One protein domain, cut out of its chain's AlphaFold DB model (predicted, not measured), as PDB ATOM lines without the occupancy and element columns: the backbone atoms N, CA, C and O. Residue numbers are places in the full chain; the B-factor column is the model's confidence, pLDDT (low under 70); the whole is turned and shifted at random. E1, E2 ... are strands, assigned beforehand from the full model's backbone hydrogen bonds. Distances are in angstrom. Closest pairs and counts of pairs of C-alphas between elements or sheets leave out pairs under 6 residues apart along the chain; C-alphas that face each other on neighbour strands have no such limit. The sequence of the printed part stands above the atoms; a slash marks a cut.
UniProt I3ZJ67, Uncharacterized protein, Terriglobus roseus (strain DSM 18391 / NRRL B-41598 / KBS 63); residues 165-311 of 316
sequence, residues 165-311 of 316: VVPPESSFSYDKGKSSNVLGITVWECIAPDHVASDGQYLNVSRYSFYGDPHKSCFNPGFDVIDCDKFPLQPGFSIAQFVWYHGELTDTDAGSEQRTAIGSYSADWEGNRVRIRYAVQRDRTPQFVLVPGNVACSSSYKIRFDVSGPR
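What this domain is: This is residues 165 to 311 of the 316 residues of an uncharacterized protein of Terriglobus roseus (strain DSM 18391 / NRRL B-41598 / KBS 63) (UniProt I3ZJ67). This is a long, partly formed sandwich: a large, strongly twisted sheet runs along the long strand E10, and a smaller sheet of four strands, E1, E3, E8 and E7, is face to face with part of it. In the large sheet E2 pairs along one side of E10, while E4 and E9 pair with different parts of its other side, and E6 and then E5 widen the sheet beyond E9. The printed part has 147 residues with no named helix and ten named strands, E1 to E10 in order along the chain; it is all strand by class, though under half of its residues, 68 of the 147, are in named elements. The small sheet has the order E1, E3, E8, E7, and the neighbour pairs in both sheets are antiparallel. The whole is only just loose, close to compact, with a radius of gyration of the C-alphas of 17.7 A, and its outline is a rod of 65 by 29 by 26 A.

Where its parts are: Start at Val 165 and go on to C-alpha 172 at (94.366, 101.120, 22.784), where E1, residues 172 to 174, begins. Residues 175 to 202 hold no named element; after them comes E2, residues 203 to 211, 26.5 A long. E3 is residues 222 to 227, 16.6 A, and E4 is residues 238 to 246, 24.9 A, from C-alpha 238 at (76.705, 104.513, 19.553). Next come E5, residues 252 to 254, then E6, residues 257 to 262, 16.0 A, and E7, residues 266 to 270. E8, residues 273 to 278, 15.8 A, runs on into E9, residues 280 to 284, across a break of one residue at 19 degrees. Look last for E10, residues 295 to 310, which runs 49.6 A to C-alpha 310 at (70.459, 111.412, 23.170).

How they stand to each other: Begin with E10, whose pairing is staggered. E2 lies on one side of it, antiparallel at 170 degrees; find N 205 and O 301, 2.8 A apart, within hydrogen-bond range. On the other side lie E4, beside residues 301 to 308, with N 304 and O 243 at 2.8 A, and E9, beside residues 295 to 299, with N 298 and O 281 at 2.8 A. E9 and E10 form a hairpin. E6 and E10 lie on opposite sides of E9, and E6 and E9 have N 260 and O 282 at 2.8 A; on one side of E6 lies the edge strand E5, on the other side E9, and E5 and E6 form a hairpin with N 259 and O 252 at 2.8 A. In the second sheet E1 and E3 have N 173 and O 225 at 2.8 A, E3 and E8 have N 276 and O 224 at 2.8 A, and the hairpin of E7 and E8 has N 268 and O 275 at 2.9 A. The two sheets form a sandwich, two sheets face to face, with the parts that face each other 9.6 A centre to centre and their best planes 26 degrees apart. Between them, the closest C-alphas of E8 and E10 are those of Tyr 278 and Ser 299, 6.9 A apart. E4 and E8 are only just apart, at 8.3 A.

The domain as a whole: The C-alphas of Val 289 and Pro 310 are the two farthest apart, at 65.3 A, while those of Val 165 and Arg 311 are 14.3 A apart. The printed part has no cut. The link from E1 to E2, 28 residues, is long. The mean pLDDT of the printed part is 78.3, and the model's confidence is under 70 at residues 175 to 200, 212 to 215 and 217.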
ATOM      1  N   VAL A 165      84.082 112.222  20.714       87.62
ATOM      2  CA  VAL A 165      84.595 111.495  21.870       87.62
ATOM      3  C   VAL A 165      86.044 111.107  21.620       87.62
ATOM      4  O   VAL A 165      86.421 110.597  20.559       87.62
ATOM      5  N   VAL A 166      86.866 111.358  22.635       82.44
ATOM      6  CA  VAL A 166      88.250 110.899  22.684       82.44
ATOM      7  C   VAL A 166      88.249 109.464  23.220       82.44
ATOM      8  O   VAL A 166      87.703 109.231  24.300       82.44
ATOM      9  N   PRO A 167      88.827 108.494  22.492       83.62
ATOM     10  CA  PRO A 167      88.882 107.111  22.953       83.62
ATOM     11  C   PRO A 167      89.692 107.011  24.258       83.62
ATOM     12  O   PRO A 167      90.745 107.647  24.366       83.62
ATOM     13  N   PRO A 168      89.248 106.220  25.255       82.31
ATOM     14  CA  PRO A 168      89.994 106.055  26.498       82.31
ATOM     15  C   PRO A 168      91.304 105.307  26.236       82.31
ATOM     16  O   PRO A 168      91.353 104.425  25.380       82.31
ATOM     17  N   GLU A 169      92.358 105.582  27.007       78.19
ATOM     18  CA  GLU A 169      93.662 104.914  26.843       78.19
ATOM     19  C   GLU A 169      93.543 103.380  26.903       78.19
ATOM     20  O   GLU A 169      94.175 102.669  26.127       78.19
ATOM     21  N   SER A 170      92.649 102.858  27.749       82.25
ATOM     22  CA  SER A 170      92.375 101.421  27.886       82.25
ATOM     23  C   SER A 170      91.846 100.747  26.610       82.25
ATOM     24  O   SER A 170      91.937  99.516  26.490       82.25
ATOM     25  N   SER A 171      91.303 101.526  25.665       88.56
ATOM     26  CA  SER A 171      90.866 101.047  24.349       88.56
ATOM     27  C   SER A 171      92.031 100.743  23.411       88.56
ATOM     28  O   SER A 171      91.872  99.919  22.514       88.56
ATOM     29  N   PHE A 172      93.208 101.326  23.641       85.38
ATOM     30  CA  PHE A 172      94.366 101.120  22.784       85.38
ATOM     31  C   PHE A 172      95.087  99.822  23.122       85.38
ATOM     32  O   PHE A 172      95.437  99.534  24.269       85.38
ATOM     33  N   SER A 173      95.385  99.057  22.085       83.25
ATOM     34  CA  SER A 173      96.444  98.067  22.090       83.25
ATOM     35  C   SER A 173      97.392  98.334  20.930       83.25
ATOM     36  O   SER A 173      97.030  98.878  19.892       83.25
ATOM     37  N   TYR A 174      98.643  97.961  21.133       75.81
ATOM     38  CA  TYR A 174      99.716  98.089  20.161       75.81
ATOM     39  C   TYR A 174     100.450  96.751  20.112       75.81
ATOM     40  O   TYR A 174     100.464  96.005  21.102       75.81
ATOM     41  N   ASP A 175     101.060  96.430  18.975       62.47
ATOM     42  CA  ASP A 175     101.840  95.198  18.845       62.47
ATOM     43  C   ASP A 175     103.004  95.186  19.854       62.47
ATOM     44  O   ASP A 175     103.978  95.939  19.744       62.47
ATOM     45  N   LYS A 176     102.902  94.317  20.870       46.94
ATOM     46  CA  LYS A 176     103.948  94.117  21.881       46.94
ATOM     47  C   LYS A 176     105.134  93.385  21.251       46.94
ATOM     48  O   LYS A 176     104.994  92.279  20.740       46.94
ATOM     49  N   GLY A 177     106.314  94.002  21.321       39.62
ATOM     50  CA  GLY A 177     107.563  93.454  20.771       39.62
ATOM     51  C   GLY A 177     108.647  94.492  20.470       39.62
ATOM     52  O   GLY A 177     109.775  94.125  20.159       39.62
ATOM     53  N   LYS A 178     108.335  95.789  20.580       45.56
ATOM     54  CA  LYS A 178     109.286  96.901  20.434       45.56
ATOM     55  C   LYS A 178     108.987  97.912  21.544       45.56
ATOM     56  O   LYS A 178     108.083  98.716  21.384       45.56
ATOM     57  N   SER A 179     109.655  97.723  22.691       31.59
ATOM     58  CA  SER A 179     109.676  98.550  23.922       31.59
ATOM     59  C   SER A 179     108.451  99.426  24.204       31.59
ATOM     60  O   SER A 179     108.217 100.448  23.567       31.59
ATOM     61  N   SER A 180     107.734  99.068  25.262       32.19
ATOM     62  CA  SER A 180     106.654  99.879  25.805       32.19
ATOM     63  C   SER A 180     106.581  99.650  27.314       32.19
ATOM     64  O   SER A 180     106.000  98.663  27.772       32.19
ATOM     65  N   ASN A 181     107.174 100.556  28.090       28.48
ATOM     66  CA  ASN A 181     106.619 100.857  29.402       28.48
ATOM     67  C   ASN A 181     105.436 101.790  29.146       28.48
ATOM     68  O   ASN A 181     105.615 102.896  28.648       28.48
ATOM     69  N   VAL A 182     104.226 101.317  29.433       34.38
ATOM     70  CA  VAL A 182     103.028 102.153  29.493       34.38
ATOM     71  C   VAL A 182     102.540 102.077  30.921       34.38
ATOM     72  O   VAL A 182     101.994 101.054  31.322       34.38
ATOM     73  N   LEU A 183     102.798 103.137  31.681       28.75
ATOM     74  CA  LEU A 183     102.068 103.478  32.896       28.75
ATOM     75  C   LEU A 183     102.255 104.975  33.147       28.75
ATOM     76  O   LEU A 183     103.296 105.393  33.644       28.75
ATOM     77  N   GLY A 184     101.232 105.754  32.788       28.48
ATOM     78  CA  GLY A 184     101.161 107.187  33.046       28.48
ATOM     79  C   GLY A 184     102.070 107.997  32.130       28.48
ATOM     80  O   GLY A 184     103.289 107.954  32.226       28.48
ATOM     81  N   ILE A 185     101.454 108.767  31.243       46.47
ATOM     82  CA  ILE A 185     102.093 109.796  30.427       46.47
ATOM     83  C   ILE A 185     103.013 110.669  31.306       46.47
ATOM     84  O   ILE A 185     102.527 111.505  32.060       46.47
ATOM     85  N   THR A 186     104.331 110.454  31.226       30.12
ATOM     86  CA  THR A 186     105.443 111.413  31.385       30.12
ATOM     87  C   THR A 186     106.721 110.739  30.860       30.12
ATOM     88  O   THR A 186     106.935 109.545  31.045       30.12
ATOM     89  N   VAL A 187     107.528 111.522  30.150       33.16
ATOM     90  CA  VAL A 187     108.518 111.123  29.140       33.16
ATOM     91  C   VAL A 187     109.959 111.219  29.663       33.16
ATOM     92  O   VAL A 187     110.217 112.034  30.546       33.16
ATOM     93  N   TRP A 188     110.858 110.493  28.975       28.44
ATOM     94  CA  TRP A 188     112.341 110.470  28.936       28.44
ATOM     95  C   TRP A 188     112.919 109.237  29.664       28.44
ATOM     96  O   TRP A 188     112.668 109.051  30.844       28.44
ATOM     97  N   GLU A 189     113.654 108.297  29.052       31.61
ATOM     98  CA  GLU A 189     114.470 108.285  27.830       31.61
ATOM     99  C   GLU A 189     114.298 106.953  27.061       31.61
ATOM    100  O   GLU A 189     114.296 105.874  27.647       31.61
ATOM    101  N   CYS A 190     114.261 107.028  25.729       37.72
ATOM    102  CA  CYS A 190     114.380 105.901  24.791       37.72
ATOM    103  C   CYS A 190     113.187 104.922  24.732       37.72
ATOM    104  O   CYS A 190     113.235 103.802  25.232       37.72
ATOM    105  N   ILE A 191     112.214 105.299  23.896       44.00
ATOM    106  CA  ILE A 191     111.125 104.477  23.347       44.00
ATOM    107  C   ILE A 191     109.894 104.347  24.260       44.00
ATOM    108  O   ILE A 191     109.650 103.328  24.905       44.00
ATOM    109  N   ALA A 192     109.059 105.380  24.222       41.25
ATOM    110  CA  ALA A 192     107.642 105.302  24.550       41.25
ATOM    111  C   ALA A 192     106.866 106.247  23.605       41.25
ATOM    112  O   ALA A 192     107.460 107.194  23.084       41.25
ATOM    113  N   PRO A 193     105.582 105.973  23.305       43.53
ATOM    114  CA  PRO A 193     104.718 106.915  22.601       43.53
ATOM    115  C   PRO A 193     104.622 108.220  23.401       43.53
ATOM    116  O   PRO A 193     104.178 108.227  24.548       43.53
ATOM    117  N   ASP A 194     105.052 109.310  22.779       38.22
ATOM    118  CA  ASP A 194     105.080 110.634  23.379       38.22
ATOM    119  C   ASP A 194     103.809 111.390  23.014       38.22
ATOM    120  O   ASP A 194     103.486 111.571  21.842       38.22
ATOM    121  N   HIS A 195     103.126 111.870  24.049       42.66
ATOM    122  CA  HIS A 195     102.032 112.839  23.994       42.66
ATOM    123  C   HIS A 195     100.712 112.354  23.373       42.66
ATOM    124  O   HIS A 195     100.414 112.579  22.201       42.66
ATOM    125  N   VAL A 196      99.829 111.844  24.238       47.31
ATOM    126  CA  VAL A 196      98.375 111.984  24.073       47.31
ATOM    127  C   VAL A 196      98.011 113.425  24.439       47.31
ATOM    128  O   VAL A 196      97.721 113.740  25.590       47.31
ATOM    129  N   ALA A 197      98.082 114.334  23.470       43.50
ATOM    130  CA  ALA A 197      97.467 115.651  23.602       43.50
ATOM    131  C   ALA A 197      96.076 115.581  22.971       43.50
ATOM    132  O   ALA A 197      95.954 115.254  21.788       43.50
ATOM    133  N   SER A 198      95.039 115.869  23.754       51.41
ATOM    134  CA  SER A 198      93.711 116.157  23.218       51.41
ATOM    135  C   SER A 198      93.622 117.660  22.981       51.41
ATOM    136  O   SER A 198      93.762 118.432  23.927       51.41
ATOM    137  N   ASP A 199      93.387 118.087  21.740       53.69
ATOM    138  CA  ASP A 199      93.016 119.482  21.434       53.69
ATOM    139  C   ASP A 199      91.506 119.732  21.653       53.69
ATOM    140  O   ASP A 199      90.953 120.740  21.218       53.69
ATOM    141  N   GLY A 200      90.826 118.796  22.329       60.28
ATOM    142  CA  GLY A 200      89.380 118.775  22.531       60.28
ATOM    143  C   GLY A 200      88.605 118.186  21.349       60.28
ATOM    144  O   GLY A 200      87.439 117.833  21.516       60.28
ATOM    145  N   GLN A 201      89.229 118.034  20.176       72.19
ATOM    146  CA  GLN A 201      88.595 117.464  18.985       72.19
ATOM    147  C   GLN A 201      89.254 116.167  18.530       72.19
ATOM    148  O   GLN A 201      88.554 115.274  18.069       72.19
ATOM    149  N   TYR A 202      90.566 116.037  18.676       78.12
ATOM    150  CA  TYR A 202      91.337 114.887  18.237       78.12
ATOM    151  C   TYR A 202      92.266 114.391  19.331       78.12
ATOM    152  O   TYR A 202      92.876 115.161  20.069       78.12
ATOM    153  N   LEU A 203      92.437 113.076  19.362       81.31
ATOM    154  CA  LEU A 203      93.545 112.429  20.031       81.31
ATOM    155  C   LEU A 203      94.744 112.390  19.088       81.31
ATOM    156  O   LEU A 203      94.675 111.781  18.021       81.31
ATOM    157  N   ASN A 204      95.847 113.006  19.499       81.31
ATOM    158  CA  ASN A 204      97.128 112.872  18.819       81.31
ATOM    159  C   ASN A 204      97.855 111.620  19.328       81.31
ATOM    160  O   ASN A 204      97.984 111.427  20.535       81.31
ATOM    161  N   VAL A 205      98.349 110.792  18.409       82.06
ATOM    162  CA  VAL A 205      99.215 109.647  18.697       82.06
ATOM    163  C   VAL A 205     100.544 109.883  18.003       82.06
ATOM    164  O   VAL A 205     100.611 109.896  16.772       82.06
ATOM    165  N   SER A 206     101.604 110.060  18.789       79.25
ATOM    166  CA  SER A 206     102.948 110.276  18.261       79.25
ATOM    167  C   SER A 206     103.951 109.272  18.823       79.25
ATOM    168  O   SER A 206     103.867 108.817  19.962       79.25
ATOM    169  N   ARG A 207     104.916 108.904  17.986       78.12
ATOM    170  CA  ARG A 207     106.063 108.060  18.320       78.12
ATOM    171  C   ARG A 207     107.309 108.791  17.888       78.12
ATOM    172  O   ARG A 207     107.352 109.287  16.765       78.12
ATOM    173  N   TYR A 208     108.310 108.818  18.752       76.75
ATOM    174  CA  TYR A 208     109.557 109.499  18.462       76.75
ATOM    175  C   TYR A 208     110.742 108.725  19.036       76.75
ATOM    176  O   TYR A 208     110.694 108.203  20.148       76.75
ATOM    177  N   SER A 209     111.820 108.637  18.266       75.38
ATOM    178  CA  SER A 209     113.110 108.135  18.728       75.38
ATOM    179  C   SER A 209     114.212 109.018  18.169       75.38
ATOM    180  O   SER A 209     114.256 109.233  16.960       75.38
ATOM    181  N   PHE A 210     115.112 109.486  19.025       75.81
ATOM    182  CA  PHE A 210     116.268 110.278  18.628       75.81
ATOM    183  C   PHE A 210     117.550 109.593  19.082       75.81
ATOM    184  O   PHE A 210     117.688 109.202  20.242       75.81
ATOM    185  N   TYR A 211     118.495 109.466  18.161       73.56
ATOM    186  CA  TYR A 211     119.782 108.844  18.401       73.56
ATOM    187  C   TYR A 211     120.903 109.760  17.912       73.56
ATOM    188  O   TYR A 211     120.938 110.142  16.744       73.56
ATOM    189  N   GLY A 212     121.870 110.041  18.789       68.62
ATOM    190  CA  GLY A 212     123.129 110.711  18.427       68.62
ATOM    191  C   GLY A 212     124.133 109.813  17.687       68.62
ATOM    192  O   GLY A 212     125.302 110.163  17.596       68.62
ATOM    193  N   ASP A 213     123.696 108.638  17.224       65.81
ATOM    194  CA  ASP A 213     124.483 107.697  16.427       65.81
ATOM    195  C   ASP A 213     123.716 107.409  15.123       65.81
ATOM    196  O   ASP A 213     122.611 106.852  15.183       65.81
ATOM    197  N   PRO A 214     124.273 107.757  13.946       63.88
ATOM    198  CA  PRO A 214     123.591 107.602  12.667       63.88
ATOM    199  C   PRO A 214     123.454 106.139  12.209       63.88
ATOM    200  O   PRO A 214     122.776 105.871  11.211       63.88
ATOM    201  N   HIS A 215     124.087 105.195  12.911       65.50
ATOM    202  CA  HIS A 215     124.016 103.761  12.632       65.50
ATOM    203  C   HIS A 215     122.893 103.047  13.396       65.50
ATOM    204  O   HIS A 215     122.576 101.901  13.065       65.50
ATOM    205  N   LYS A 216     122.252 103.699  14.376       70.38
ATOM    206  CA  LYS A 216     121.115 103.103  15.090       70.38
ATOM    207  C   LYS A 216     119.896 102.957  14.177       70.38
ATOM    208  O   LYS A 216     119.576 103.836  13.374       70.38
ATOM    209  N   SER A 217     119.216 101.815  14.289       68.88
ATOM    210  CA  SER A 217     118.022 101.518  13.497       68.88
ATOM    211  C   SER A 217     116.787 102.200  14.078       68.88
ATOM    212  O   SER A 217     116.564 102.157  15.288       68.88
ATOM    213  N   CYS A 218     115.955 102.766  13.202       72.19
ATOM    214  CA  CYS A 218     114.617 103.229  13.564       72.19
ATOM    215  C   CYS A 218     113.736 102.081  14.059       72.19
ATOM    216  O   CYS A 218     113.958 100.914  13.723       72.19
ATOM    217  N   PHE A 219     112.677 102.422  14.795       77.44
ATOM    218  CA  PHE A 219     111.551 101.507  14.932       77.44
ATOM    219  C   PHE A 219     110.902 101.287  13.556       77.44
ATOM    220  O   PHE A 219     110.845 102.198  12.730       77.44
ATOM    221  N   ASN A 220     110.434 100.063  13.295       83.81
ATOM    222  CA  ASN A 220     109.731  99.780  12.039       83.81
ATOM    223  C   ASN A 220     108.249 100.160  12.168       83.81
ATOM    224  O   ASN A 220     107.719 100.108  13.282       83.81
ATOM    225  N   PRO A 221     107.570 100.414  11.035       86.88
ATOM    226  CA  PRO A 221     106.114 100.452  10.947       86.88
ATOM    227  C   PRO A 221     105.439  99.284  11.668       86.88
ATOM    228  O   PRO A 221     105.982  98.172  11.724       86.88
ATOM    229  N   GLY A 222     104.241  99.532  12.184       87.44
ATOM    230  CA  GLY A 222     103.462  98.557  12.939       87.44
ATOM    231  C   GLY A 222     101.977  98.892  12.950       87.44
ATOM    232  O   GLY A 222     101.503  99.659  12.106       87.44
ATOM    233  N   PHE A 223     101.259  98.303  13.906       89.69
ATOM    234  CA  PHE A 223      99.824  98.492  14.065       89.69
ATOM    235  C   PHE A 223      99.449  98.978  15.459       89.69
ATOM    236  O   PHE A 223     100.010  98.534  16.463       89.69
ATOM    237  N   ASP A 224      98.439  99.835  15.470       88.88
ATOM    238  CA  ASP A 224      97.620 100.162  16.623       88.88
ATOM    239  C   ASP A 224      96.224  99.591  16.417       88.88
ATOM    240  O   ASP A 224      95.721  99.524  15.294       88.88
ATOM    241  N   VAL A 225      95.597  99.172  17.505       92.06
ATOM    242  CA  VAL A 225      94.230  98.669  17.516       92.06
ATOM    243  C   VAL A 225      93.464  99.410  18.600       92.06
ATOM    244  O   VAL A 225      93.919  99.529  19.734       92.06
ATOM    245  N   ILE A 226      92.293  99.918  18.241       92.50
ATOM    246  CA  ILE A 226      91.394 100.641  19.132       92.50
ATOM    247  C   ILE A 226      90.158  99.779  19.319       92.50
ATOM    248  O   ILE A 226      89.397  99.561  18.377       92.50
ATOM    249  N   ASP A 227      89.977  99.272  20.531       94.75
ATOM    250  CA  ASP A 227      88.870  98.402  20.903       94.75
ATOM    251  C   ASP A 227      87.650  99.235  21.305       94.75
ATOM    252  O   ASP A 227      87.598  99.784  22.411       94.75
ATOM    253  N   CYS A 228      86.673  99.360  20.403       95.25
ATOM    254  CA  CYS A 228      85.516 100.225  20.628       95.25
ATOM    255  C   CYS A 228      84.572  99.678  21.708       95.25
ATOM    256  O   CYS A 228      83.858 100.453  22.338       95.25
ATOM    257  N   ASP A 229      84.633  98.373  21.998       95.06
ATOM    258  CA  ASP A 229      83.911  97.745  23.115       95.06
ATOM    259  C   ASP A 229      84.341  98.291  24.484       95.06
ATOM    260  O   ASP A 229      83.618  98.166  25.471       95.06
ATOM    261  N   LYS A 230      85.525  98.906  24.565       93.44
ATOM    262  CA  LYS A 230      86.047  99.501  25.801       93.44
ATOM    263  C   LYS A 230      85.672 100.969  25.967       93.44
ATOM    264  O   LYS A 230      86.126 101.599  26.922       93.44
ATOM    265  N   PHE A 231      84.880 101.532  25.055       93.56
ATOM    266  CA  PHE A 231      84.343 102.872  25.231       93.56
ATOM    267  C   PHE A 231      83.222 102.779  26.267       93.56
ATOM    268  O   PHE A 231      82.269 102.028  26.049       93.56
ATOM    269  N   PRO A 232      83.289 103.521  27.383       93.62
ATOM    270  CA  PRO A 232      82.240 103.499  28.393       93.62
ATOM    271  C   PRO A 232      81.050 104.354  27.935       93.62
ATOM    272  O   PRO A 232      80.701 105.332  28.583       93.62
ATOM    273  N   LEU A 233      80.459 104.026  26.781       94.12
ATOM    274  CA  LEU A 233      79.335 104.778  26.236       94.12
ATOM    275  C   LEU A 233      78.094 104.593  27.110       94.12
ATOM    276  O   LEU A 233      77.707 103.465  27.432       94.12
ATOM    277  N   GLN A 234      77.442 105.702  27.446       94.56
ATOM    278  CA  GLN A 234      76.163 105.678  28.149       94.56
ATOM    279  C   GLN A 234      75.070 105.013  27.283       94.56
ATOM    280  O   GLN A 234      75.138 105.043  26.048       94.56
ATOM    281  N   PRO A 235      74.024 104.418  27.889       92.62
ATOM    282  CA  PRO A 235      72.930 103.812  27.137       92.62
ATOM    283  C   PRO A 235      72.310 104.767  26.103       92.62
ATOM    284  O   PRO A 235      72.024 105.927  26.395       92.62
ATOM    285  N   GLY A 236      72.076 104.261  24.890       92.00
ATOM    286  CA  GLY A 236      71.525 105.042  23.774       92.00
ATOM    287  C   GLY A 236      72.576 105.758  22.917       92.00
ATOM    288  O   GLY A 236      72.226 106.258  21.848       92.00
ATOM    289  N   PHE A 237      73.847 105.771  23.331       95.88
ATOM    290  CA  PHE A 237      74.961 106.227  22.502       95.88
ATOM    291  C   PHE A 237      75.550 105.090  21.662       95.88
ATOM    292  O   PHE A 237      75.579 103.929  22.066       95.88
ATOM    293  N   SER A 238      76.032 105.434  20.471       95.62
ATOM    294  CA  SER A 238      76.705 104.513  19.553       95.62
ATOM    295  C   SER A 238      77.725 105.254  18.698       95.62
ATOM    296  O   SER A 238      77.534 106.429  18.379       95.62
ATOM    297  N   ILE A 239      78.810 104.582  18.317       95.88
ATOM    298  CA  ILE A 239      79.803 105.164  17.410       95.88
ATOM    299  C   ILE A 239      79.166 105.330  16.031       95.88
ATOM    300  O   ILE A 239      78.736 104.360  15.413       95.88
ATOM    301  N   ALA A 240      79.109 106.570  15.556       95.50
ATOM    302  CA  ALA A 240      78.572 106.924  14.251       95.50
ATOM    303  C   ALA A 240      79.674 106.987  13.189       95.50
ATOM    304  O   ALA A 240      79.466 106.559  12.054       95.50
ATOM    305  N   GLN A 241      80.845 107.517  13.551       94.75
ATOM    306  CA  GLN A 241      81.943 107.719  12.615       94.75
ATOM    307  C   GLN A 241      83.304 107.625  13.310       94.75
ATOM    308  O   GLN A 241      83.460 107.971  14.478       94.75
ATOM    309  N   PHE A 242      84.300 107.180  12.550       95.44
ATOM    310  CA  PHE A 242      85.714 107.284  12.888       95.44
ATOM    311  C   PHE A 242      86.383 108.230  11.892       95.44
ATOM    312  O   PHE A 242      86.188 108.111  10.680       95.44
ATOM    313  N   VAL A 243      87.157 109.177  12.409       92.81
ATOM    314  CA  VAL A 243      87.910 110.152  11.624       92.81
ATOM    315  C   VAL A 243      89.369 110.055  12.028       92.81
ATOM    316  O   VAL A 243      89.691 109.983  13.213       92.81
ATOM    317  N   TRP A 244      90.258 110.084  11.045       93.81
ATOM    318  CA  TRP A 244      91.689 110.060  11.289       93.81
ATOM    319  C   TRP A 244      92.446 110.894  10.267       93.81
ATOM    320  O   TRP A 244      91.977 111.112   9.152       93.81
ATOM    321  N   TYR A 245      93.619 111.354  10.682       90.94
ATOM    322  CA  TYR A 245      94.538 112.161   9.892       90.94
ATOM    323  C   TYR A 245      95.955 111.715  10.203       90.94
ATOM    324  O   TYR A 245      96.233 111.277  11.312       90.94
ATOM    325  N   HIS A 246      96.878 111.876   9.273       91.25
ATOM    326  CA  HIS A 246      98.296 111.664   9.533       91.25
ATOM    327  C   HIS A 246      99.103 112.781   8.879       91.25
ATOM    328  O   HIS A 246      98.609 113.461   7.979       91.25
ATOM    329  N   GLY A 247     100.330 112.984   9.353       82.12
ATOM    330  CA  GLY A 247     101.269 113.871   8.670       82.12
ATOM    331  C   GLY A 247     101.648 113.319   7.296       82.12
ATOM    332  O   GLY A 247     101.597 112.107   7.064       82.12
ATOM    333  N   GLU A 248     102.033 114.204   6.382       85.81
ATOM    334  CA  GLU A 248     102.664 113.779   5.137       85.81
ATOM    335  C   GLU A 248     104.013 113.127   5.437       85.81
ATOM    336  O   GLU A 248     104.763 113.570   6.309       85.81
ATOM    337  N   LEU A 249     104.307 112.059   4.704       87.25
ATOM    338  CA  LEU A 249     105.634 111.467   4.682       87.25
ATOM    339  C   LEU A 249     106.406 112.093   3.528       87.25
ATOM    340  O   LEU A 249     105.867 112.246   2.431       87.25
ATOM    341  N   THR A 250     107.666 112.425   3.767       88.00
ATOM    342  CA  THR A 250     108.523 113.058   2.767       88.00
ATOM    343  C   THR A 250     109.771 112.225   2.540       88.00
ATOM    344  O   THR A 250     110.534 111.977   3.479       88.00
ATOM    345  N   ASP A 251     109.990 111.852   1.283       87.81
ATOM    346  CA  ASP A 251     111.267 111.343   0.802       87.81
ATOM    347  C   ASP A 251     112.055 112.504   0.201       87.81
ATOM    348  O   ASP A 251     111.703 113.027  -0.857       87.81
ATOM    349  N   THR A 252     113.122 112.914   0.883       89.06
ATOM    350  CA  THR A 252     113.973 114.023   0.443       89.06
ATOM    351  C   THR A 252     115.429 113.676   0.699       89.06
ATOM    352  O   THR A 252     115.787 113.256   1.795       89.06
ATOM    353  N   ASP A 253     116.285 113.906  -0.290       82.94
ATOM    354  CA  ASP A 253     117.737 113.825  -0.136       82.94
ATOM    355  C   ASP A 253     118.337 115.201  -0.455       82.94
ATOM    356  O   ASP A 253     118.620 115.531  -1.608       82.94
ATOM    357  N   ALA A 254     118.416 116.061   0.563       76.44
ATOM    358  CA  ALA A 254     118.835 117.453   0.427       76.44
ATOM    359  C   ALA A 254     120.163 117.693   1.157       76.44
ATOM    360  O   ALA A 254     120.240 118.433   2.139       76.44
ATOM    361  N   GLY A 255     121.233 117.066   0.663       77.31
ATOM    362  CA  GLY A 255     122.609 117.330   1.088       77.31
ATOM    363  C   GLY A 255     122.913 116.892   2.524       77.31
ATOM    364  O   GLY A 255     123.453 115.812   2.739       77.31
ATOM    365  N   SER A 256     122.627 117.750   3.508       78.56
ATOM    366  CA  SER A 256     122.901 117.500   4.932       78.56
ATOM    367  C   SER A 256     121.750 116.828   5.683       78.56
ATOM    368  O   SER A 256     121.936 116.444   6.835       78.56
ATOM    369  N   GLU A 257     120.575 116.693   5.067       82.31
ATOM    370  CA  GLU A 257     119.412 116.034   5.661       82.31
ATOM    371  C   GLU A 257     118.808 115.040   4.665       82.31
ATOM    372  O   GLU A 257     118.408 115.404   3.556       82.31
ATOM    373  N   GLN A 258     118.755 113.777   5.080       86.50
ATOM    374  CA  GLN A 258     118.087 112.706   4.361       86.50
ATOM    375  C   GLN A 258     116.814 112.330   5.115       86.50
ATOM    376  O   GLN A 258     116.872 111.858   6.251       86.50
ATOM    377  N   ARG A 259     115.674 112.513   4.459       90.06
ATOM    378  CA  ARG A 259     114.347 112.126   4.921       90.06
ATOM    379  C   ARG A 259     113.889 110.900   4.149       90.06
ATOM    380  O   ARG A 259     113.952 110.881   2.922       90.06
ATOM    381  N   THR A 260     113.469 109.861   4.856       90.50
ATOM    382  CA  THR A 260     113.011 108.606   4.256       90.50
ATOM    383  C   THR A 260     111.753 108.114   4.952       90.50
ATOM    384  O   THR A 260     111.763 107.815   6.147       90.50
ATOM    385  N   ALA A 261     110.682 107.987   4.184       91.69
ATOM    386  CA  ALA A 261     109.430 107.378   4.568       91.69
ATOM    387  C   ALA A 261     109.562 105.850   4.586       91.69
ATOM    388  O   ALA A 261     110.027 105.217   3.637       91.69
ATOM    389  N   ILE A 262     109.128 105.226   5.676       90.75
ATOM    390  CA  ILE A 262     109.129 103.774   5.842       90.75
ATOM    391  C   ILE A 262     107.691 103.335   6.116       90.75
ATOM    392  O   ILE A 262     107.093 103.724   7.117       90.75
ATOM    393  N   GLY A 263     107.138 102.481   5.252       90.44
ATOM    394  CA  GLY A 263     105.768 101.971   5.379       90.44
ATOM    395  C   GLY A 263     104.703 102.920   4.829       90.44
ATOM    396  O   GLY A 263     104.974 103.750   3.969       90.44
ATOM    397  N   SER A 264     103.465 102.753   5.290       93.75
ATOM    398  CA  SER A 264     102.316 103.566   4.882       93.75
ATOM    399  C   SER A 264     101.309 103.676   6.018       93.75
ATOM    400  O   SER A 264     101.166 102.755   6.826       93.75
ATOM    401  N   TYR A 265     100.627 104.819   6.072       94.94
ATOM    402  CA  TYR A 265      99.484 105.007   6.948       94.94
ATOM    403  C   TYR A 265      98.250 104.359   6.312       94.94
ATOM    404  O   TYR A 265      97.935 104.616   5.151       94.94
ATOM    405  N   SER A 266      97.523 103.543   7.072       96.56
ATOM    406  CA  SER A 266      96.175 103.095   6.704       96.56
ATOM    407  C   SER A 266      95.323 102.902   7.952       96.56
ATOM    408  O   SER A 266      95.860 102.588   9.011       96.56
ATOM    409  N   ALA A 267      94.006 103.040   7.827       96.75
ATOM    410  CA  ALA A 267      93.079 102.669   8.884       96.75
ATOM    411  C   ALA A 267      91.896 101.891   8.314       96.75
ATOM    412  O   ALA A 267      91.360 102.244   7.261       96.75
ATOM    413  N   ASP A 268      91.499 100.842   9.019       96.31
ATOM    414  CA  ASP A 268      90.429  99.941   8.624       96.31
ATOM    415  C   ASP A 268      89.644  99.444   9.843       96.31
ATOM    416  O   ASP A 268      90.127  99.448  10.977       96.31
ATOM    417  N   TRP A 269      88.389  99.067   9.603       96.00
ATOM    418  CA  TRP A 269      87.533  98.457  10.613       96.00
ATOM    419  C   TRP A 269      87.724  96.940  10.614       96.00
ATOM    420  O   TRP A 269      87.537  96.283   9.589       96.00
ATOM    421  N   GLU A 270      88.000  96.382  11.787       95.31
ATOM    422  CA  GLU A 270      88.066  94.948  12.054       95.31
ATOM    423  C   GLU A 270      86.998  94.590  13.102       95.31
ATOM    424  O   GLU A 270      87.249  94.532  14.307       95.31
ATOM    425  N   GLY A 271      85.753  94.411  12.650       94.62
ATOM    426  CA  GLY A 271      84.608  94.233  13.550       94.62
ATOM    427  C   GLY A 271      84.333  95.506  14.357       94.62
ATOM    428  O   GLY A 271      84.156  96.567  13.767       94.62
ATOM    429  N   ASN A 272      84.316  95.407  15.693       94.94
ATOM    430  CA  ASN A 272      84.174  96.569  16.584       94.94
ATOM    431  C   ASN A 272      85.524  97.198  16.974       94.94
ATOM    432  O   ASN A 272      85.672  97.811  18.029       94.94
ATOM    433  N   ARG A 273      86.552  97.001  16.148       96.50
ATOM    434  CA  ARG A 273      87.883  97.557  16.372       96.50
ATOM    435  C   ARG A 273      88.309  98.383  15.183       96.50
ATOM    436  O   ARG A 273      87.997  98.044  14.046       96.50
ATOM    437  N   VAL A 274      89.070  99.433  15.450       96.44
ATOM    438  CA  VAL A 274      89.773 100.171  14.404       96.44
ATOM    439  C   VAL A 274      91.229  99.758  14.435       96.44
ATOM    440  O   VAL A 274      91.886  99.891  15.466       96.44
ATOM    441  N   ARG A 275      91.738  99.272  13.310       95.62
ATOM    442  CA  ARG A 275      93.148  98.962  13.125       95.62
ATOM    443  C   ARG A 275      93.804 100.091  12.347       95.62
ATOM    444  O   ARG A 275      93.322 100.478  11.290       95.62
ATOM    445  N   ILE A 276      94.910 100.613  12.864       93.81
ATOM    446  CA  ILE A 276      95.693 101.680  12.243       93.81
ATOM    447  C   ILE A 276      97.085 101.138  11.968       93.81
ATOM    448  O   ILE A 276      97.827 100.800  12.886       93.81
ATOM    449  N   ARG A 277      97.463 101.068  10.696       94.69
ATOM    450  CA  ARG A 277      98.855 100.897  10.292       94.69
ATOM    451  C   ARG A 277      99.517 102.266  10.312       94.69
ATOM    452  O   ARG A 277      99.024 103.184   9.660       94.69
ATOM    453  N   TYR A 278     100.630 102.399  11.024       90.00
ATOM    454  CA  TYR A 278     101.406 103.637  11.028       90.00
ATOM    455  C   TYR A 278     102.683 103.501  10.200       90.00
ATOM    456  O   TYR A 278     103.336 102.456  10.210       90.00
ATOM    457  N   ALA A 279     103.049 104.576   9.507       91.56
ATOM    458  CA  ALA A 279     104.344 104.716   8.851       91.56
ATOM    459  C   ALA A 279     105.361 105.404   9.767       91.56
ATOM    460  O   ALA A 279     105.005 105.900  10.831       91.56
ATOM    461  N   VAL A 280     106.624 105.432   9.353       88.75
ATOM    462  CA  VAL A 280     107.717 106.079  10.085       88.75
ATOM    463  C   VAL A 280     108.470 107.009   9.145       88.75
ATOM    464  O   VAL A 280     108.945 106.575   8.100       88.75
ATOM    465  N   GLN A 281     108.605 108.270   9.529       92.00
ATOM    466  CA  GLN A 281     109.511 109.227   8.914       92.00
ATOM    467  C   GLN A 281     110.876 109.093   9.587       92.00
ATOM    468  O   GLN A 281     110.985 109.254  10.802       92.00
ATOM    469  N   ARG A 282     111.915 108.768   8.820       89.38
ATOM    470  CA  ARG A 282     113.303 108.745   9.288       89.38
ATOM    471  C   ARG A 282     114.023 109.973   8.768       89.38
ATOM    472  O   ARG A 282     114.130 110.135   7.560       89.38
ATOM    473  N   ASP A 283     114.607 110.735   9.674       88.62
ATOM    474  CA  ASP A 283     115.447 111.880   9.357       88.62
ATOM    475  C   ASP A 283     116.876 111.556   9.790       88.62
ATOM    476  O   ASP A 283     117.132 111.165  10.931       88.62
ATOM    477  N   ARG A 284     117.820 111.649   8.861       87.12
ATOM    478  CA  ARG A 284     119.230 111.339   9.082       87.12
ATOM    479  C   ARG A 284     120.075 112.530   8.672       87.12
ATOM    480  O   ARG A 284     119.977 112.994   7.540       87.12
ATOM    481  N   THR A 285     120.979 112.941   9.550       85.69
ATOM    482  CA  THR A 285     122.088 113.818   9.167       85.69
ATOM    483  C   THR A 285     123.376 112.997   9.079       85.69
ATOM    484  O   THR A 285     123.614 112.109   9.910       85.69
ATOM    485  N   PRO A 286     124.209 113.211   8.048       79.69
ATOM    486  CA  PRO A 286     125.485 112.530   7.951       79.69
ATOM    487  C   PRO A 286     126.427 113.036   9.046       79.69
ATOM    488  O   PRO A 286     126.338 114.173   9.506       79.69
ATOM    489  N   GLN A 287     127.358 112.180   9.459       78.38
ATOM    490  CA  GLN A 287     128.429 112.601  10.350       78.38
ATOM    491  C   GLN A 287     129.392 113.517   9.591       78.38
ATOM    492  O   GLN A 287     129.913 113.142   8.540       78.38
ATOM    493  N   PHE A 288     129.660 114.692  10.155       76.44
ATOM    494  CA  PHE A 288     130.718 115.586   9.694       76.44
ATOM    495  C   PHE A 288     131.906 115.510  10.656       76.44
ATOM    496  O   PHE A 288     131.745 115.149  11.817       76.44
ATOM    497  N   VAL A 289     133.104 115.865  10.180       72.88
ATOM    498  CA  VAL A 289     134.405 115.670  10.861       72.88
ATOM    499  C   VAL A 289     134.397 116.013  12.362       72.88
ATOM    500  O   VAL A 289     135.085 115.355  13.135       72.88
ATOM    501  N   LEU A 290     133.606 117.009  12.779       76.25
ATOM    502  CA  LEU A 290     133.506 117.471  14.169       76.25
ATOM    503  C   LEU A 290     132.079 117.441  14.747       76.25
ATOM    504  O   LEU A 290     131.890 117.825  15.898       76.25
ATOM    505  N   VAL A 291     131.077 117.009  13.974       74.62
ATOM    506  CA  VAL A 291     129.669 116.973  14.400       74.62
ATOM    507  C   VAL A 291     129.140 115.552  14.223       74.62
ATOM    508  O   VAL A 291     129.088 115.069  13.085       74.62
ATOM    509  N   PRO A 292     128.762 114.857  15.313       78.00
ATOM    510  CA  PRO A 292     128.151 113.544  15.190       78.00
ATOM    511  C   PRO A 292     126.865 113.669  14.373       78.00
ATOM    512  O   PRO A 292     126.048 114.559  14.614       78.00
ATOM    513  N   GLY A 293     126.707 112.786  13.387       82.81
ATOM    514  CA  GLY A 293     125.443 112.661  12.671       82.81
ATOM    515  C   GLY A 293     124.359 112.176  13.627       82.81
ATOM    516  O   GLY A 293     124.645 111.583  14.668       82.81
ATOM    517  N   ASN A 294     123.105 112.403  13.274       83.94
ATOM    518  CA  ASN A 294     121.975 111.936  14.062       83.94
ATOM    519  C   ASN A 294     120.989 111.156  13.197       83.94
ATOM    520  O   ASN A 294     120.966 111.263  11.969       83.94
ATOM    521  N   VAL A 295     120.185 110.337  13.865       82.25
ATOM    522  CA  VAL A 295     118.991 109.729  13.292       82.25
ATOM    523  C   VAL A 295     117.830 110.036  14.224       82.25
ATOM    524  O   VAL A 295     117.854 109.670  15.400       82.25
ATOM    525  N   ALA A 296     116.816 110.700  13.688       83.38
ATOM    526  CA  ALA A 296     115.510 110.841  14.300       83.38
ATOM    527  C   ALA A 296     114.513 109.969  13.532       83.38
ATOM    528  O   ALA A 296     114.603 109.815  12.316       83.38
ATOM    529  N   CYS A 297     113.569 109.371  14.242       83.38
ATOM    530  CA  CYS A 297     112.475 108.637  13.628       83.38
ATOM    531  C   CYS A 297     111.188 109.086  14.297       83.38
ATOM    532  O   CYS A 297     111.113 109.117  15.528       83.38
ATOM    533  N   SER A 298     110.188 109.432  13.501       83.75
ATOM    534  CA  SER A 298     108.910 109.919  13.992       83.75
ATOM    535  C   SER A 298     107.744 109.237  13.284       83.75
ATOM    536  O   SER A 298     107.845 108.787  12.148       83.75
ATOM    537  N   SER A 299     106.624 109.122  13.978       83.31
ATOM    538  CA  SER A 299     105.330 108.780  13.398       83.31
ATOM    539  C   SER A 299     104.289 109.588  14.134       83.31
ATOM    540  O   SER A 299     104.283 109.558  15.361       83.31
ATOM    541  N   SER A 300     103.380 110.247  13.425       83.88
ATOM    542  CA  SER A 300     102.291 110.975  14.069       83.88
ATOM    543  C   SER A 300     101.006 110.862  13.266       83.88
ATOM    544  O   SER A 300     100.997 111.029  12.045       83.88
ATOM    545  N   TYR A 301      99.920 110.573  13.969       86.19
ATOM    546  CA  TYR A 301      98.577 110.601  13.419       86.19
ATOM    547  C   TYR A 301      97.584 111.103  14.472       86.19
ATOM    548  O   TYR A 301      97.854 111.100  15.672       86.19
ATOM    549  N   LYS A 302      96.428 111.566  14.013       85.94
ATOM    550  CA  LYS A 302      95.322 112.064  14.825       85.94
ATOM    551  C   LYS A 302      94.096 111.207  14.594       85.94
ATOM    552  O   LYS A 302      93.864 110.768  13.471       85.94
ATOM    553  N   ILE A 303      93.285 111.018  15.623       89.19
ATOM    554  CA  ILE A 303      92.039 110.252  15.550       89.19
ATOM    555  C   ILE A 303      90.930 110.898  16.364       89.19
ATOM    556  O   ILE A 303      91.182 111.589  17.348       89.19
ATOM    557  N   ARG A 304      89.692 110.640  15.960       87.25
ATOM    558  CA  ARG A 304      88.473 111.047  16.651       87.25
ATOM    559  C   ARG A 304      87.366 110.049  16.359       87.25
ATOM    560  O   ARG A 304      87.287 109.513  15.254       87.25
ATOM    561  N   PHE A 305      86.504 109.836  17.342       93.25
ATOM    562  CA  PHE A 305      85.262 109.106  17.158       93.25
ATOM    563  C   PHE A 305      84.100 110.065  17.338       93.25
ATOM    564  O   PHE A 305      84.049 110.802  18.319       93.25
ATOM    565  N   ASP A 306      83.166 110.032  16.402       94.38
ATOM    566  CA  ASP A 306      81.919 110.769  16.513       94.38
ATOM    567  C   ASP A 306      80.866 109.781  17.003       94.38
ATOM    568  O   ASP A 306      80.655 108.722  16.404       94.38
ATOM    569  N   VAL A 307      80.229 110.102  18.122       95.44
ATOM    570  CA  VAL A 307      79.241 109.257  18.785       95.44
ATOM    571  C   VAL A 307      77.879 109.920  18.650       95.44
ATOM    572  O   VAL A 307      77.725 111.103  18.939       95.44
ATOM    573  N   SER A 308      76.886 109.158  18.199       96.38
ATOM    574  CA  SER A 308      75.495 109.592  18.115       96.38
ATOM    575  C   SER A 308      74.696 109.039  19.288       96.38
ATOM    576  O   SER A 308      74.721 107.831  19.530       96.38
ATOM    577  N   GLY A 309      73.936 109.893  19.971       96.00
ATOM    578  CA  GLY A 309      73.070 109.491  21.081       96.00
ATOM    579  C   GLY A 309      72.064 110.569  21.483       96.00
ATOM    580  O   GLY A 309      71.834 111.495  20.703       96.00
ATOM    581  N   PRO A 310      71.393 110.422  22.641       95.50
ATOM    582  CA  PRO A 310      70.459 111.412  23.170       95.50
ATOM    583  C   PRO A 310      71.072 112.815  23.305       95.50
ATOM    584  O   PRO A 310      72.105 112.992  23.945       95.50
ATOM    585  N   ARG A 311      70.410 113.821  22.730       94.25
ATOM    586  CA  ARG A 311      70.823 115.227  22.748       94.25
ATOM    587  C   ARG A 311      70.873 115.765  24.169       94.25
ATOM    588  O   ARG A 311      69.921 115.577  24.922       94.25
TER     589      ARG A 311